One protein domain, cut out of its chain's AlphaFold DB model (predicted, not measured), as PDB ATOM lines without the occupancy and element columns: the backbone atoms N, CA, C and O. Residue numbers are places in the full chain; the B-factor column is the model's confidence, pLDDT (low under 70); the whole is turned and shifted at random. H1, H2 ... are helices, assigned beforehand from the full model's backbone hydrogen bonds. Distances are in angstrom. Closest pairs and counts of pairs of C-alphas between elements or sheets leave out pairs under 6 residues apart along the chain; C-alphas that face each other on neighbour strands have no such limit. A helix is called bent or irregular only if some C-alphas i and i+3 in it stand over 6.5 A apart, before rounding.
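AT A GLANCE: This is residues 2 to 104 of the 447 residues of the protein "Mut-7 protein" of Symbiodinium necroappetens (UniProt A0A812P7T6). Two long helices, H2 and H3, run side by side in opposite directions as a helical hairpin and make the core; a third long helix, H1, runs along one side of this pair, more loosely held. On the opposite side of the pair two short helices pack, H4 on H2 and H5 on H3. The printed part has 103 residues, with five named helices in the order H1, H2, H3, H4, H5 and no named strand; the class is all helix. It is compact, with a radius of gyration of the C-alphas of 14.4 A, yet elongated in outline, spanning 45 by 27 by 20 A.

IN THESE COORDINATES: Find C-alpha 3 at (43.500, 26.666, 96.667); from there H1, residues 3 to 20, runs 25.7 A. After a tight link, H2 takes residues 23 to 50 and covers 39.5 A; it has a kink of 48 degrees near residue 43 and is irregular, with C-alphas 42 and 45 7.1 A apart. Look next at C-alpha 55, at (34.093, 11.414, 101.852), where H3, residues 55 to 77, begins its 32.4 A. H4 is residues 87 to 93. H5 is residues 96 to 102, ending at C-alpha 102 at (23.082, 33.647, 89.130); it is irregular, with C-alphas 97 and 100 7.3 A apart.

HOW THE PARTS SIT: Start with the hairpin of H2 and H3, which touch at a shallow tilt of 3 degrees, opposite ways; their closest C-alphas, of Pro 45 and Ala 58, are 6.2 A apart. H1, H2 and H3 form an up-and-down bundle, each running against the one before it. H1 and H2, also a hairpin, only just touch, with 3 pairs of C-alphas within 8 A, the closest Thr 18 and Lys 26 at 6.8 A. H1 and H3 only just touch too, with 3 such pairs, the closest Arg 11 and Ala 72 at 7.0 A. H4 touches residues 31 to 38 of H2 at a shallow tilt of 30 degrees, with the C-alphas of Arg 35 and Ser 93 closest at 5.2 A. H5 touches H3 at a steep tilt of 38 degrees, with the C-alphas of Arg 74 and Leu 102 closest at 5.5 A. H4 and H5 are close but not clearly touching, and H1 is apart from both. In H1, H3 and H4 every O i to N i+4 pair is within hydrogen-bond range; in H2 20 of 24 are, and in H5 1 of 3, beside 3 of 4 O i to N i+3 pairs.

THE WHOLE: The two C-alphas farthest apart, of Gly 52 and Glu 83, are 45.7 A apart. The printed part has no cut and no long link; the link from H3 to H4, 9 residues, is short. Check the B-factor column for pLDDT: the printed part has a mean of 73.2, and residues 2 to 21, 23 and 104 are under 70.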
ATOM      1  N   ASP A   2      48.100  25.581  95.639       54.31
ATOM      2  CA  ASP A   2      47.290  26.055  96.765       54.31
ATOM      3  C   ASP A   2      45.911  26.473  96.224       54.31
ATOM      4  O   ASP A   2      45.786  27.014  95.125       54.31
ATOM      5  N   TRP A   3      44.851  26.214  96.984       47.16
ATOM      6  CA  TRP A   3      43.500  26.666  96.667       47.16
ATOM      7  C   TRP A   3      43.438  28.175  96.390       47.16
ATOM      8  O   TRP A   3      42.702  28.617  95.510       47.16
ATOM      9  N   ARG A   4      44.247  28.968  97.103       48.84
ATOM     10  CA  ARG A   4      44.361  30.415  96.866       48.84
ATOM     11  C   ARG A   4      44.915  30.737  95.477       48.84
ATOM     12  O   ARG A   4      44.439  31.671  94.839       48.84
ATOM     13  N   GLU A   5      45.860  29.942  94.977       49.25
ATOM     14  CA  GLU A   5      46.403  30.088  93.622       49.25
ATOM     15  C   GLU A   5      45.370  29.700  92.562       49.25
ATOM     16  O   GLU A   5      45.239  30.392  91.557       49.25
ATOM     17  N   ALA A   6      44.590  28.640  92.803       50.34
ATOM     18  CA  ALA A   6      43.499  28.233  91.917       50.34
ATOM     19  C   ALA A   6      42.415  29.321  91.814       50.34
ATOM     20  O   ALA A   6      41.959  29.650  90.720       50.34
ATOM     21  N   GLN A   7      42.042  29.922  92.947       53.16
ATOM     22  CA  GLN A   7      41.078  31.019  93.021       53.16
ATOM     23  C   GLN A   7      41.606  32.285  92.332       53.16
ATOM     24  O   GLN A   7      40.889  32.904  91.547       53.16
ATOM     25  N   ALA A   8      42.871  32.645  92.575       58.25
ATOM     26  CA  ALA A   8      43.527  33.763  91.905       58.25
ATOM     27  C   ALA A   8      43.627  33.535  90.391       58.25
ATOM     28  O   ALA A   8      43.404  34.462  89.617       58.25
ATOM     29  N   MET A   9      43.899  32.302  89.956       61.97
ATOM     30  CA  MET A   9      43.928  31.928  88.544       61.97
ATOM     31  C   MET A   9      42.539  32.032  87.911       61.97
ATOM     32  O   MET A   9      42.418  32.642  86.854       61.97
ATOM     33  N   LEU A  10      41.492  31.516  88.561       59.44
ATOM     34  CA  LEU A  10      40.116  31.610  88.062       59.44
ATOM     35  C   LEU A  10      39.670  33.075  87.940       59.44
ATOM     36  O   LEU A  10      39.182  33.481  86.889       59.44
ATOM     37  N   ARG A  11      39.915  33.889  88.979       60.31
ATOM     38  CA  ARG A  11      39.647  35.336  88.963       60.31
ATOM     39  C   ARG A  11      40.433  36.044  87.866       60.31
ATOM     40  O   ARG A  11      39.863  36.839  87.133       60.31
ATOM     41  N   LYS A  12      41.720  35.731  87.707       66.88
ATOM     42  CA  LYS A  12      42.574  36.316  86.666       66.88
ATOM     43  C   LYS A  12      42.092  35.949  85.267       66.88
ATOM     44  O   LYS A  12      42.079  36.811  84.402       66.88
ATOM     45  N   VAL A  13      41.681  34.702  85.044       65.06
ATOM     46  CA  VAL A  13      41.128  34.260  83.759       65.06
ATOM     47  C   VAL A  13      39.800  34.972  83.478       65.06
ATOM     48  O   VAL A  13      39.621  35.465  82.369       65.06
ATOM     49  N   LEU A  14      38.916  35.101  84.475       62.09
ATOM     50  CA  LEU A  14      37.652  35.843  84.363       62.09
ATOM     51  C   LEU A  14      37.865  37.344  84.100       62.09
ATOM     52  O   LEU A  14      37.177  37.924  83.265       62.09
ATOM     53  N   LEU A  15      38.850  37.971  84.745       63.97
ATOM     54  CA  LEU A  15      39.196  39.383  84.531       63.97
ATOM     55  C   LEU A  15      39.857  39.612  83.163       63.97
ATOM     56  O   LEU A  15      39.463  40.500  82.412       63.97
ATOM     57  N   GLN A  16      40.801  38.760  82.763       65.31
ATOM     58  CA  GLN A  16      41.417  38.834  81.432       65.31
ATOM     59  C   GLN A  16      40.402  38.588  80.311       65.31
ATOM     60  O   GLN A  16      40.516  39.165  79.228       65.31
ATOM     61  N   ALA A  17      39.402  37.748  80.581       60.31
ATOM     62  CA  ALA A  17      38.241  37.546  79.732       60.31
ATOM     63  C   ALA A  17      37.434  38.855  79.582       60.31
ATOM     64  O   ALA A  17      37.081  39.228  78.462       60.31
ATOM     65  N   THR A  18      37.216  39.614  80.663       60.44
ATOM     66  CA  THR A  18      36.518  40.909  80.573       60.44
ATOM     67  C   THR A  18      37.273  41.990  79.793       60.44
ATOM     68  O   THR A  18      36.621  42.808  79.151       60.44
ATOM     69  N   GLU A  19      38.609  41.981  79.812       65.06
ATOM     70  CA  GLU A  19      39.451  43.015  79.183       65.06
ATOM     71  C   GLU A  19      39.666  42.813  77.674       65.06
ATOM     72  O   GLU A  19      39.925  43.775  76.954       65.06
ATOM     73  N   LYS A  20      39.600  41.568  77.180       60.66
ATOM     74  CA  LYS A  20      40.022  41.222  75.807       60.66
ATOM     75  C   LYS A  20      38.885  40.892  74.841       60.66
ATOM     76  O   LYS A  20      39.130  40.818  73.639       60.66
ATOM     77  N   GLY A  21      37.667  40.671  75.335       60.84
ATOM     78  CA  GLY A  21      36.513  40.288  74.518       60.84
ATOM     79  C   GLY A  21      35.415  41.351  74.496       60.84
ATOM     80  O   GLY A  21      35.067  41.911  75.532       60.84
ATOM     81  N   GLY A  22      34.818  41.588  73.322       72.19
ATOM     82  CA  GLY A  22      33.556  42.332  73.221       72.19
ATOM     83  C   GLY A  22      32.417  41.614  73.957       72.19
ATOM     84  O   GLY A  22      32.509  40.424  74.251       72.19
ATOM     85  N   GLU A  23      31.316  42.306  74.248       68.38
ATOM     86  CA  GLU A  23      30.266  41.794  75.146       68.38
ATOM     87  C   GLU A  23      29.656  40.447  74.707       68.38
ATOM     88  O   GLU A  23      29.410  39.571  75.533       68.38
ATOM     89  N   LYS A  24      29.532  40.211  73.395       71.62
ATOM     90  CA  LYS A  24      29.083  38.922  72.834       71.62
ATOM     91  C   LYS A  24      30.010  37.749  73.187       71.62
ATOM     92  O   LYS A  24      29.549  36.625  73.373       71.62
ATOM     93  N   TRP A  25      31.314  38.002  73.290       75.69
ATOM     94  CA  TRP A  25      32.294  36.996  73.696       75.69
ATOM     95  C   TRP A  25      32.158  36.667  75.189       75.69
ATOM     96  O   TRP A  25      32.276  35.501  75.564       75.69
ATOM     97  N   LYS A  26      31.820  37.655  76.034       71.94
ATOM     98  CA  LYS A  26      31.591  37.445  77.474       71.94
ATOM     99  C   LYS A  26      30.447  36.458  77.731       71.94
ATOM    100  O   LYS A  26      30.606  35.550  78.542       71.94
ATOM    101  N   VAL A  27      29.336  36.579  77.002       71.75
ATOM    102  CA  VAL A  27      28.173  35.677  77.125       71.75
ATOM    103  C   VAL A  27      28.542  34.242  76.741       71.75
ATOM    104  O   VAL A  27      28.332  33.312  77.517       71.75
ATOM    105  N   GLN A  28      29.185  34.061  75.583       77.50
ATOM    106  CA  GLN A  28      29.635  32.741  75.124       77.50
ATOM    107  C   GLN A  28      30.638  32.102  76.093       77.50
ATOM    108  O   GLN A  28      30.589  30.893  76.337       77.50
ATOM    109  N   TYR A  29      31.531  32.916  76.659       76.94
ATOM    110  CA  TYR A  29      32.506  32.485  77.649       76.94
ATOM    111  C   TYR A  29      31.832  32.003  78.940       76.94
ATOM    112  O   TYR A  29      32.164  30.922  79.425       76.94
ATOM    113  N   VAL A  30      30.850  32.744  79.466       74.00
ATOM    114  CA  VAL A  30      30.091  32.343  80.663       74.00
ATOM    115  C   VAL A  30      29.344  31.044  80.428       74.00
ATOM    116  O   VAL A  30      29.479  30.122  81.229       74.00
ATOM    117  N   SER A  31      28.621  30.917  79.317       76.56
ATOM    118  CA  SER A  31      27.909  29.681  78.986       76.56
ATOM    119  C   SER A  31      28.867  28.490  78.879       76.56
ATOM    120  O   SER A  31      28.579  27.411  79.399       76.56
ATOM    121  N   ALA A  32      30.042  28.670  78.267       78.44
ATOM    122  CA  ALA A  32      31.066  27.629  78.196       78.44
ATOM    123  C   ALA A  32      31.637  27.271  79.578       78.44
ATOM    124  O   ALA A  32      31.738  26.090  79.909       78.44
ATOM    125  N   LEU A  33      31.955  28.270  80.405       76.19
ATOM    126  CA  LEU A  33      32.447  28.074  81.767       76.19
ATOM    127  C   LEU A  33      31.422  27.329  82.625       76.19
ATOM    128  O   LEU A  33      31.775  26.378  83.315       76.19
ATOM    129  N   LEU A  34      30.151  27.720  82.553       77.75
ATOM    130  CA  LEU A  34      29.057  27.087  83.280       77.75
ATOM    131  C   LEU A  34      28.858  25.627  82.866       77.75
ATOM    132  O   LEU A  34      28.685  24.777  83.741       77.75
ATOM    133  N   ARG A  35      28.975  25.312  81.568       77.38
ATOM    134  CA  ARG A  35      28.985  23.924  81.077       77.38
ATOM    135  C   ARG A  35      30.164  23.140  81.653       77.38
ATOM    136  O   ARG A  35      29.955  22.083  82.241       77.38
ATOM    137  N   CYS A  36      31.378  23.688  81.587       73.81
ATOM    138  CA  CYS A  36      32.567  23.059  82.171       73.81
ATOM    139  C   CYS A  36      32.423  22.829  83.682       73.81
ATOM    140  O   CYS A  36      32.812  21.780  84.188       73.81
ATOM    141  N   LEU A  37      31.847  23.787  84.411       74.19
ATOM    142  CA  LEU A  37      31.577  23.666  85.841       74.19
ATOM    143  C   LEU A  37      30.528  22.595  86.122       74.19
ATOM    144  O   LEU A  37      30.705  21.803  87.042       74.19
ATOM    145  N   ARG A  38      29.445  22.552  85.344       78.56
ATOM    146  CA  ARG A  38      28.397  21.538  85.476       78.56
ATOM    147  C   ARG A  38      28.982  20.145  85.295       78.56
ATOM    148  O   ARG A  38      28.757  19.291  86.148       78.56
ATOM    149  N   ASP A  39      29.756  19.951  84.236       78.19
ATOM    150  CA  ASP A  39      30.284  18.644  83.860       78.19
ATOM    151  C   ASP A  39      31.440  18.237  84.801       78.19
ATOM    152  O   ASP A  39      31.440  17.144  85.365       78.19
ATOM    153  N   GLY A  40      32.359  19.158  85.114       75.38
ATOM    154  CA  GLY A  40      33.482  18.910  86.025       75.38
ATOM    155  C   GLY A  40      33.074  18.693  87.487       75.38
ATOM    156  O   GLY A  40      33.678  17.877  88.185       75.38
ATOM    157  N   MET A  41      32.023  19.366  87.970       73.12
ATOM    158  CA  MET A  41      31.522  19.181  89.341       73.12
ATOM    159  C   MET A  41      30.816  17.842  89.556       73.12
ATOM    160  O   MET A  41      30.701  17.412  90.709       73.12
ATOM    161  N   LEU A  42      30.336  17.199  88.486       72.19
ATOM    162  CA  LEU A  42      29.779  15.845  88.543       72.19
ATOM    163  C   LEU A  42      30.882  14.800  88.744       72.19
ATOM    164  O   LEU A  42      30.683  13.844  89.488       72.19
ATOM    165  N   GLU A  43      32.051  15.013  88.142       77.75
ATOM    166  CA  GLU A  43      33.198  14.100  88.244       77.75
ATOM    167  C   GLU A  43      34.051  14.321  89.500       77.75
ATOM    168  O   GLU A  43      34.783  13.425  89.923       77.75
ATOM    169  N   LEU A  44      33.976  15.511  90.105       74.62
ATOM    170  CA  LEU A  44      34.837  15.906  91.219       74.62
ATOM    171  C   LEU A  44      34.811  14.925  92.408       74.62
ATOM    172  O   LEU A  44      35.890  14.602  92.901       74.62
ATOM    173  N   PRO A  45      33.656  14.407  92.878       72.69
ATOM    174  CA  PRO A  45      33.645  13.446  93.981       72.69
ATOM    175  C   PRO A  45      34.425  12.161  93.670       72.69
ATOM    176  O   PRO A  45      35.171  11.692  94.525       72.69
ATOM    177  N   ALA A  46      34.302  11.631  92.446       77.00
ATOM    178  CA  ALA A  46      35.021  10.432  92.016       77.00
ATOM    179  C   ALA A  46      36.535  10.687  91.958       77.00
ATOM    180  O   ALA A  46      37.311   9.937  92.542       77.00
ATOM    181  N   LYS A  47      36.950  11.816  91.369       78.62
ATOM    182  CA  LYS A  47      38.366  12.220  91.303       78.62
ATOM    183  C   LYS A  47      38.982  12.452  92.684       78.62
ATOM    184  O   LYS A  47      40.119  12.066  92.930       78.62
ATOM    185  N   LEU A  48      38.248  13.063  93.616       75.12
ATOM    186  CA  LEU A  48      38.731  13.259  94.987       75.12
ATOM    187  C   LEU A  48      38.876  11.928  95.732       75.12
ATOM    188  O   LEU A  48      39.827  11.755  96.493       75.12
ATOM    189  N   GLN A  49      37.970  10.980  95.490       75.75
ATOM    190  CA  GLN A  49      38.063   9.636  96.050       75.75
ATOM    191  C   GLN A  49      39.272   8.864  95.493       75.75
ATOM    192  O   GLN A  49      39.983   8.227  96.267       75.75
ATOM    193  N   GLU A  50      39.552   8.969  94.190       84.00
ATOM    194  CA  GLU A  50      40.759   8.406  93.558       84.00
ATOM    195  C   GLU A  50      42.054   8.977  94.155       84.00
ATOM    196  O   GLU A  50      43.039   8.262  94.316       84.00
ATOM    197  N   LEU A  51      42.038  10.252  94.554       80.94
ATOM    198  CA  LEU A  51      43.151  10.932  95.226       80.94
ATOM    199  C   LEU A  51      43.234  10.642  96.738       80.94
ATOM    200  O   LEU A  51      44.031  11.262  97.442       80.94
ATOM    201  N   GLY A  52      42.411   9.726  97.258       85.12
ATOM    202  CA  GLY A  52      42.437   9.311  98.662       85.12
ATOM    203  C   GLY A  52      41.810  10.309  99.639       85.12
ATOM    204  O   GLY A  52      42.026  10.194 100.848       85.12
ATOM    205  N   CYS A  53      41.028  11.287  99.166       81.62
ATOM    206  CA  CYS A  53      40.264  12.153 100.062       81.62
ATOM    207  C   CYS A  53      39.156  11.364 100.763       81.62
ATOM    208  O   CYS A  53      38.440  10.568 100.154       81.62
ATOM    209  N   SER A  54      38.963  11.635 102.056       84.81
ATOM    210  CA  SER A  54      37.803  11.111 102.771       84.81
ATOM    211  C   SER A  54      36.508  11.689 102.189       84.81
ATOM    212  O   SER A  54      36.489  12.807 101.670       84.81
ATOM    213  N   ALA A  55      35.401  10.956 102.327       75.81
ATOM    214  CA  ALA A  55      34.093  11.414 101.852       75.81
ATOM    215  C   ALA A  55      33.702  12.782 102.444       75.81
ATOM    216  O   ALA A  55      33.191  13.640 101.731       75.81
ATOM    217  N   GLN A  56      34.004  13.017 103.728       76.06
ATOM    218  CA  GLN A  56      33.743  14.302 104.377       76.06
ATOM    219  C   GLN A  56      34.605  15.428 103.787       76.06
ATOM    220  O   GLN A  56      34.079  16.489 103.465       76.06
ATOM    221  N   CYS A  57      35.903  15.180 103.577       75.00
ATOM    222  CA  CYS A  57      36.803  16.147 102.947       75.00
ATOM    223  C   CYS A  57      36.321  16.518 101.535       75.00
ATOM    224  O   CYS A  57      36.302  17.693 101.171       75.00
ATOM    225  N   ALA A  58      35.850  15.534 100.762       72.31
ATOM    226  CA  ALA A  58      35.297  15.771  99.434       72.31
ATOM    227  C   ALA A  58      34.024  16.635  99.467       72.31
ATOM    228  O   ALA A  58      33.889  17.553  98.659       72.31
ATOM    229  N   VAL A  59      33.119  16.396 100.425       73.06
ATOM    230  CA  VAL A  59      31.908  17.215 100.624       73.06
ATOM    231  C   VAL A  59      32.260  18.654 101.013       73.06
ATOM    232  O   VAL A  59      31.681  19.598 100.465       73.06
ATOM    233  N   ASP A  60      33.220  18.841 101.918       71.19
ATOM    234  CA  ASP A  60      33.645  20.167 102.375       71.19
ATOM    235  C   ASP A  60      34.308  20.956 101.236       71.19
ATOM    236  O   ASP A  60      33.973  22.122 100.998       71.19
ATOM    237  N   LEU A  61      35.189  20.303 100.467       72.81
ATOM    238  CA  LEU A  61      35.842  20.902  99.306       72.81
ATOM    239  C   LEU A  61      34.825  21.267  98.218       72.81
ATOM    240  O   LEU A  61      34.865  22.374  97.683       72.81
ATOM    241  N   GLN A  62      33.879  20.371  97.926       74.56
ATOM    242  CA  GLN A  62      32.819  20.624  96.955       74.56
ATOM    243  C   GLN A  62      31.950  21.810  97.386       74.56
ATOM    244  O   GLN A  62      31.629  22.666  96.565       74.56
ATOM    245  N   THR A  63      31.600  21.897  98.670       73.81
ATOM    246  CA  THR A  63      30.813  23.009  99.222       73.81
ATOM    247  C   THR A  63      31.560  24.336  99.094       73.81
ATOM    248  O   THR A  63      30.984  25.329  98.650       73.81
ATOM    249  N   LYS A  64      32.859  24.351  99.419       72.94
ATOM    250  CA  LYS A  64      33.703  25.543  99.287       72.94
ATOM    251  C   LYS A  64      33.841  25.981  97.828       72.94
ATOM    252  O   LYS A  64      33.645  27.155  97.532       72.94
ATOM    253  N   LEU A  65      34.107  25.043  96.917       73.19
ATOM    254  CA  LEU A  65      34.209  25.315  95.482       73.19
ATOM    255  C   LEU A  65      32.899  25.871  94.917       73.19
ATOM    256  O   LEU A  65      32.934  26.864  94.199       73.19
ATOM    257  N   ARG A  66      31.746  25.292  95.286       78.44
ATOM    258  CA  ARG A  66      30.428  25.811  94.882       78.44
ATOM    259  C   ARG A  66      30.248  27.271  95.279       78.44
ATOM    260  O   ARG A  66      29.818  28.070  94.453       78.44
ATOM    261  N   ARG A  67      30.598  27.618  96.521       72.56
ATOM    262  CA  ARG A  67      30.484  28.990  97.026       72.56
ATOM    263  C   ARG A  67      31.364  29.959  96.237       72.56
ATOM    264  O   ARG A  67      30.863  30.959  95.747       72.56
ATOM    265  N   GLU A  68      32.648  29.646  96.087       70.62
ATOM    266  CA  GLU A  68      33.605  30.530  95.402       70.62
ATOM    267  C   GLU A  68      33.256  30.733  93.925       70.62
ATOM    268  O   GLU A  68      33.290  31.853  93.419       70.62
ATOM    269  N   VAL A  69      32.865  29.657  93.243       74.44
ATOM    270  CA  VAL A  69      32.433  29.711  91.844       74.44
ATOM    271  C   VAL A  69      31.152  30.532  91.695       74.44
ATOM    272  O   VAL A  69      31.061  31.335  90.770       74.44
ATOM    273  N   SER A  70      30.192  30.383  92.615       74.88
ATOM    274  CA  SER A  70      28.955  31.182  92.600       74.88
ATOM    275  C   SER A  70      29.246  32.668  92.703       74.88
ATOM    276  O   SER A  70      28.746  33.439  91.889       74.88
ATOM    277  N   VAL A  71      30.100  33.056  93.656       70.06
ATOM    278  CA  VAL A  71      30.509  34.452  93.850       70.06
ATOM    279  C   VAL A  71      31.188  34.990  92.591       70.06
ATOM    280  O   VAL A  71      30.765  36.014  92.068       70.06
ATOM    281  N   ALA A  72      32.174  34.270  92.049       71.62
ATOM    282  CA  ALA A  72      32.926  34.731  90.883       71.62
ATOM    283  C   ALA A  72      32.055  34.878  89.622       71.62
ATOM    284  O   ALA A  72      32.190  35.847  88.880       71.62
ATOM    285  N   CYS A  73      31.144  33.933  89.365       75.88
ATOM    286  CA  CYS A  73      30.235  34.039  88.226       75.88
ATOM    287  C   CYS A  73      29.193  35.145  88.415       75.88
ATOM    288  O   CYS A  73      28.855  35.805  87.439       75.88
ATOM    289  N   ARG A  74      28.705  35.365  89.641       75.00
ATOM    290  CA  ARG A  74      27.782  36.461  89.956       75.00
ATOM    291  C   ARG A  74      28.444  37.821  89.731       75.00
ATOM    292  O   ARG A  74      27.889  38.644  89.012       75.00
ATOM    293  N   GLU A  75      29.644  38.021  90.277       73.12
ATOM    294  CA  GLU A  75      30.456  39.227  90.049       73.12
ATOM    295  C   GLU A  75      30.681  39.457  88.547       73.12
ATOM    296  O   GLU A  75      30.520  40.570  88.058       73.12
ATOM    297  N   PHE A  76      30.983  38.399  87.786       74.00
ATOM    298  CA  PHE A  76      31.161  38.505  86.338       74.00
ATOM    299  C   PHE A  76      29.864  38.879  85.609       74.00
ATOM    300  O   PHE A  76      29.886  39.759  84.750       74.00
ATOM    301  N   LEU A  77      28.740  38.227  85.926       74.44
ATOM    302  CA  LEU A  77      27.448  38.487  85.281       74.44
ATOM    303  C   LEU A  77      26.990  39.934  85.473       74.44
ATOM    304  O   LEU A  77      26.430  40.512  84.549       74.44
ATOM    305  N   GLN A  78      27.307  40.547  86.615       74.38
ATOM    306  CA  GLN A  78      27.038  41.966  86.866       74.38
ATOM    307  C   GLN A  78      27.800  42.914  85.919       74.38
ATOM    308  O   GLN A  78      27.438  44.081  85.813       74.38
ATOM    309  N   THR A  79      28.830  42.431  85.210       74.62
ATOM    310  CA  THR A  79      29.587  43.209  84.206       74.62
ATOM    311  C   THR A  79      29.080  43.037  82.770       74.62
ATOM    312  O   THR A  79      29.645  43.633  81.846       74.62
ATOM    313  N   VAL A  80      28.076  42.183  82.552       74.19
ATOM    314  CA  VAL A  80      27.506  41.903  81.229       74.19
ATOM    315  C   VAL A  80      26.200  42.676  81.089       74.19
ATOM    316  O   VAL A  80      25.333  42.577  81.954       74.19
ATOM    317  N   ALA A  81      26.051  43.433  79.998       75.50
ATOM    318  CA  ALA A  81      24.792  44.098  79.681       75.50
ATOM    319  C   ALA A  81      23.660  43.062  79.599       75.50
ATOM    320  O   ALA A  81      23.793  42.024  78.943       75.50
ATOM    321  N   TYR A  82      22.556  43.333  80.290       73.31
ATOM    322  CA  TYR A  82      21.466  42.374  80.447       73.31
ATOM    323  C   TYR A  82      20.815  42.000  79.110       73.31
ATOM    324  O   TYR A  82      20.458  40.849  78.898       73.31
ATOM    325  N   GLU A  83      20.746  42.933  78.165       78.44
ATOM    326  CA  GLU A  83      20.196  42.736  76.821       78.44
ATOM    327  C   GLU A  83      20.938  41.655  76.021       78.44
ATOM    328  O   GLU A  83      20.434  41.157  75.014       78.44
ATOM    329  N   LEU A  84      22.149  41.299  76.453       78.00
ATOM    330  CA  LEU A  84      22.970  40.262  75.843       78.00
ATOM    331  C   LEU A  84      22.882  38.924  76.578       78.00
ATOM    332  O   LEU A  84      23.370  37.917  76.062       78.00
ATOM    333  N   LEU A  85      22.283  38.897  77.768       80.62
ATOM    334  CA  LEU A  85      22.083  37.682  78.542       80.62
ATOM    335  C   LEU A  85      20.860  36.928  78.019       80.62
ATOM    336  O   LEU A  85      19.716  37.279  78.292       80.62
ATOM    337  N   ASP A  86      21.113  35.833  77.307       85.25
ATOM    338  CA  ASP A  86      20.082  34.844  77.011       85.25
ATOM    339  C   ASP A  86      19.848  33.975  78.257       85.25
ATOM    340  O   ASP A  86      20.620  33.057  78.568       85.25
ATOM    341  N   LEU A  87      18.773  34.272  78.992       84.19
ATOM    342  CA  LEU A  87      18.423  33.538  80.202       84.19
ATOM    343  C   LEU A  87      18.122  32.058  79.921       84.19
ATOM    344  O   LEU A  87      18.395  31.210  80.772       84.19
ATOM    345  N   HIS A  88      17.616  31.720  78.730       85.62
ATOM    346  CA  HIS A  88      17.397  30.326  78.343       85.62
ATOM    347  C   HIS A  88      18.726  29.587  78.203       85.62
ATOM    348  O   HIS A  88      18.865  28.478  78.731       85.62
ATOM    349  N   GLU A  89      19.720  30.194  77.548       85.56
ATOM    350  CA  GLU A  89      21.055  29.595  77.446       85.56
ATOM    351  C   GLU A  89      21.720  29.481  78.824       85.56
ATOM    352  O   GLU A  89      22.324  28.445  79.132       85.56
ATOM    353  N   LEU A  90      21.566  30.504  79.673       85.19
ATOM    354  CA  LEU A  90      22.101  30.509  81.032       85.19
ATOM    355  C   LEU A  90      21.508  29.364  81.859       85.19
ATOM    356  O   LEU A  90      22.259  28.574  82.430       85.19
ATOM    357  N   VAL A  91      20.178  29.223  81.876       85.75
ATOM    358  CA  VAL A  91      19.487  28.159  82.619       85.75
ATOM    359  C   VAL A  91      19.834  26.772  82.075       85.75
ATOM    360  O   VAL A  91      20.005  25.831  82.853       85.75
ATOM    361  N   ALA A  92      19.993  26.632  80.757       86.12
ATOM    362  CA  ALA A  92      20.388  25.370  80.132       86.12
ATOM    363  C   ALA A  92      21.849  24.983  80.429       86.12
ATOM    364  O   ALA A  92      22.180  23.795  80.523       86.12
ATOM    365  N   SER A  93      22.738  25.969  80.561       83.31
ATOM    366  CA  SER A  93      24.182  25.761  80.716       83.31
ATOM    367  C   SER A  93      24.622  25.666  82.176       83.31
ATOM    368  O   SER A  93      25.544  24.910  82.487       83.31
ATOM    369  N   ALA A  94      23.968  26.401  83.075       83.75
ATOM    370  CA  ALA A  94      24.339  26.480  84.478       83.75
ATOM    371  C   ALA A  94      24.112  25.159  85.230       83.75
ATOM    372  O   ALA A  94      23.125  24.445  85.012       83.75
ATOM    373  N   PRO A  95      24.994  24.826  86.189       82.25
ATOM    374  CA  PRO A  95      24.691  23.799  87.163       82.25
ATOM    375  C   PRO A  95      23.418  24.171  87.918       82.25
ATOM    376  O   PRO A  95      23.294  25.281  88.429       82.25
ATOM    377  N   LYS A  96      22.500  23.210  88.064       80.94
ATOM    378  CA  LYS A  96      21.220  23.418  88.751       80.94
ATOM    379  C   LYS A  96      21.392  24.154  90.083       80.94
ATOM    380  O   LYS A  96      20.800  25.209  90.271       80.94
ATOM    381  N   TRP A  97      22.266  23.664  90.958       76.81
ATOM    382  CA  TRP A  97      22.508  24.233  92.292       76.81
ATOM    383  C   TRP A  97      22.935  25.715  92.304       76.81
ATOM    384  O   TRP A  97      22.894  26.332  93.362       76.81
ATOM    385  N   MET A  98      23.356  26.261  91.162       79.94
ATOM    386  CA  MET A  98      23.883  27.614  91.002       79.94
ATOM    387  C   MET A  98      22.864  28.588  90.394       79.94
ATOM    388  O   MET A  98      23.052  29.794  90.480       79.94
ATOM    389  N   LEU A  99      21.779  28.081  89.799       81.00
ATOM    390  CA  LEU A  99      20.792  28.891  89.075       81.00
ATOM    391  C   LEU A  99      20.249  30.046  89.923       81.00
ATOM    392  O   LEU A  99      20.178  31.170  89.448       81.00
ATOM    393  N   TRP A 100      19.942  29.789  91.193       76.88
ATOM    394  CA  TRP A 100      19.456  30.816  92.118       76.88
ATOM    395  C   TRP A 100      20.473  31.922  92.389       76.88
ATOM    396  O   TRP A 100      20.104  33.086  92.436       76.88
ATOM    397  N   GLU A 101      21.746  31.564  92.537       75.38
ATOM    398  CA  GLU A 101      22.824  32.520  92.806       75.38
ATOM    399  C   GLU A 101      23.097  33.422  91.594       75.38
ATOM    400  O   GLU A 101      23.506  34.565  91.757       75.38
ATOM    401  N   LEU A 102      22.882  32.905  90.379       75.00
ATOM    402  CA  LEU A 102      23.082  33.647  89.130       75.00
ATOM    403  C   LEU A 102      21.916  34.577  88.799       75.00
ATOM    404  O   LEU A 102      22.114  35.585  88.133       75.00
ATOM    405  N   LEU A 103      20.713  34.228  89.256       77.06
ATOM    406  CA  LEU A 103      19.501  35.025  89.071       77.06
ATOM    407  C   LEU A 103      19.318  36.091  90.163       77.06
ATOM    408  O   LEU A 103      18.307  36.789  90.168       77.06
ATOM    409  N   ASP A 104      20.260  36.203  91.099       69.75
ATOM    410  CA  ASP A 104      20.225  37.125  92.230       69.75
ATOM    411  C   ASP A 104      21.297  38.231  92.060       69.75
ATOM    412  O   ASP A 104      22.497  37.923  92.011       69.75
TER     413      ASP A 104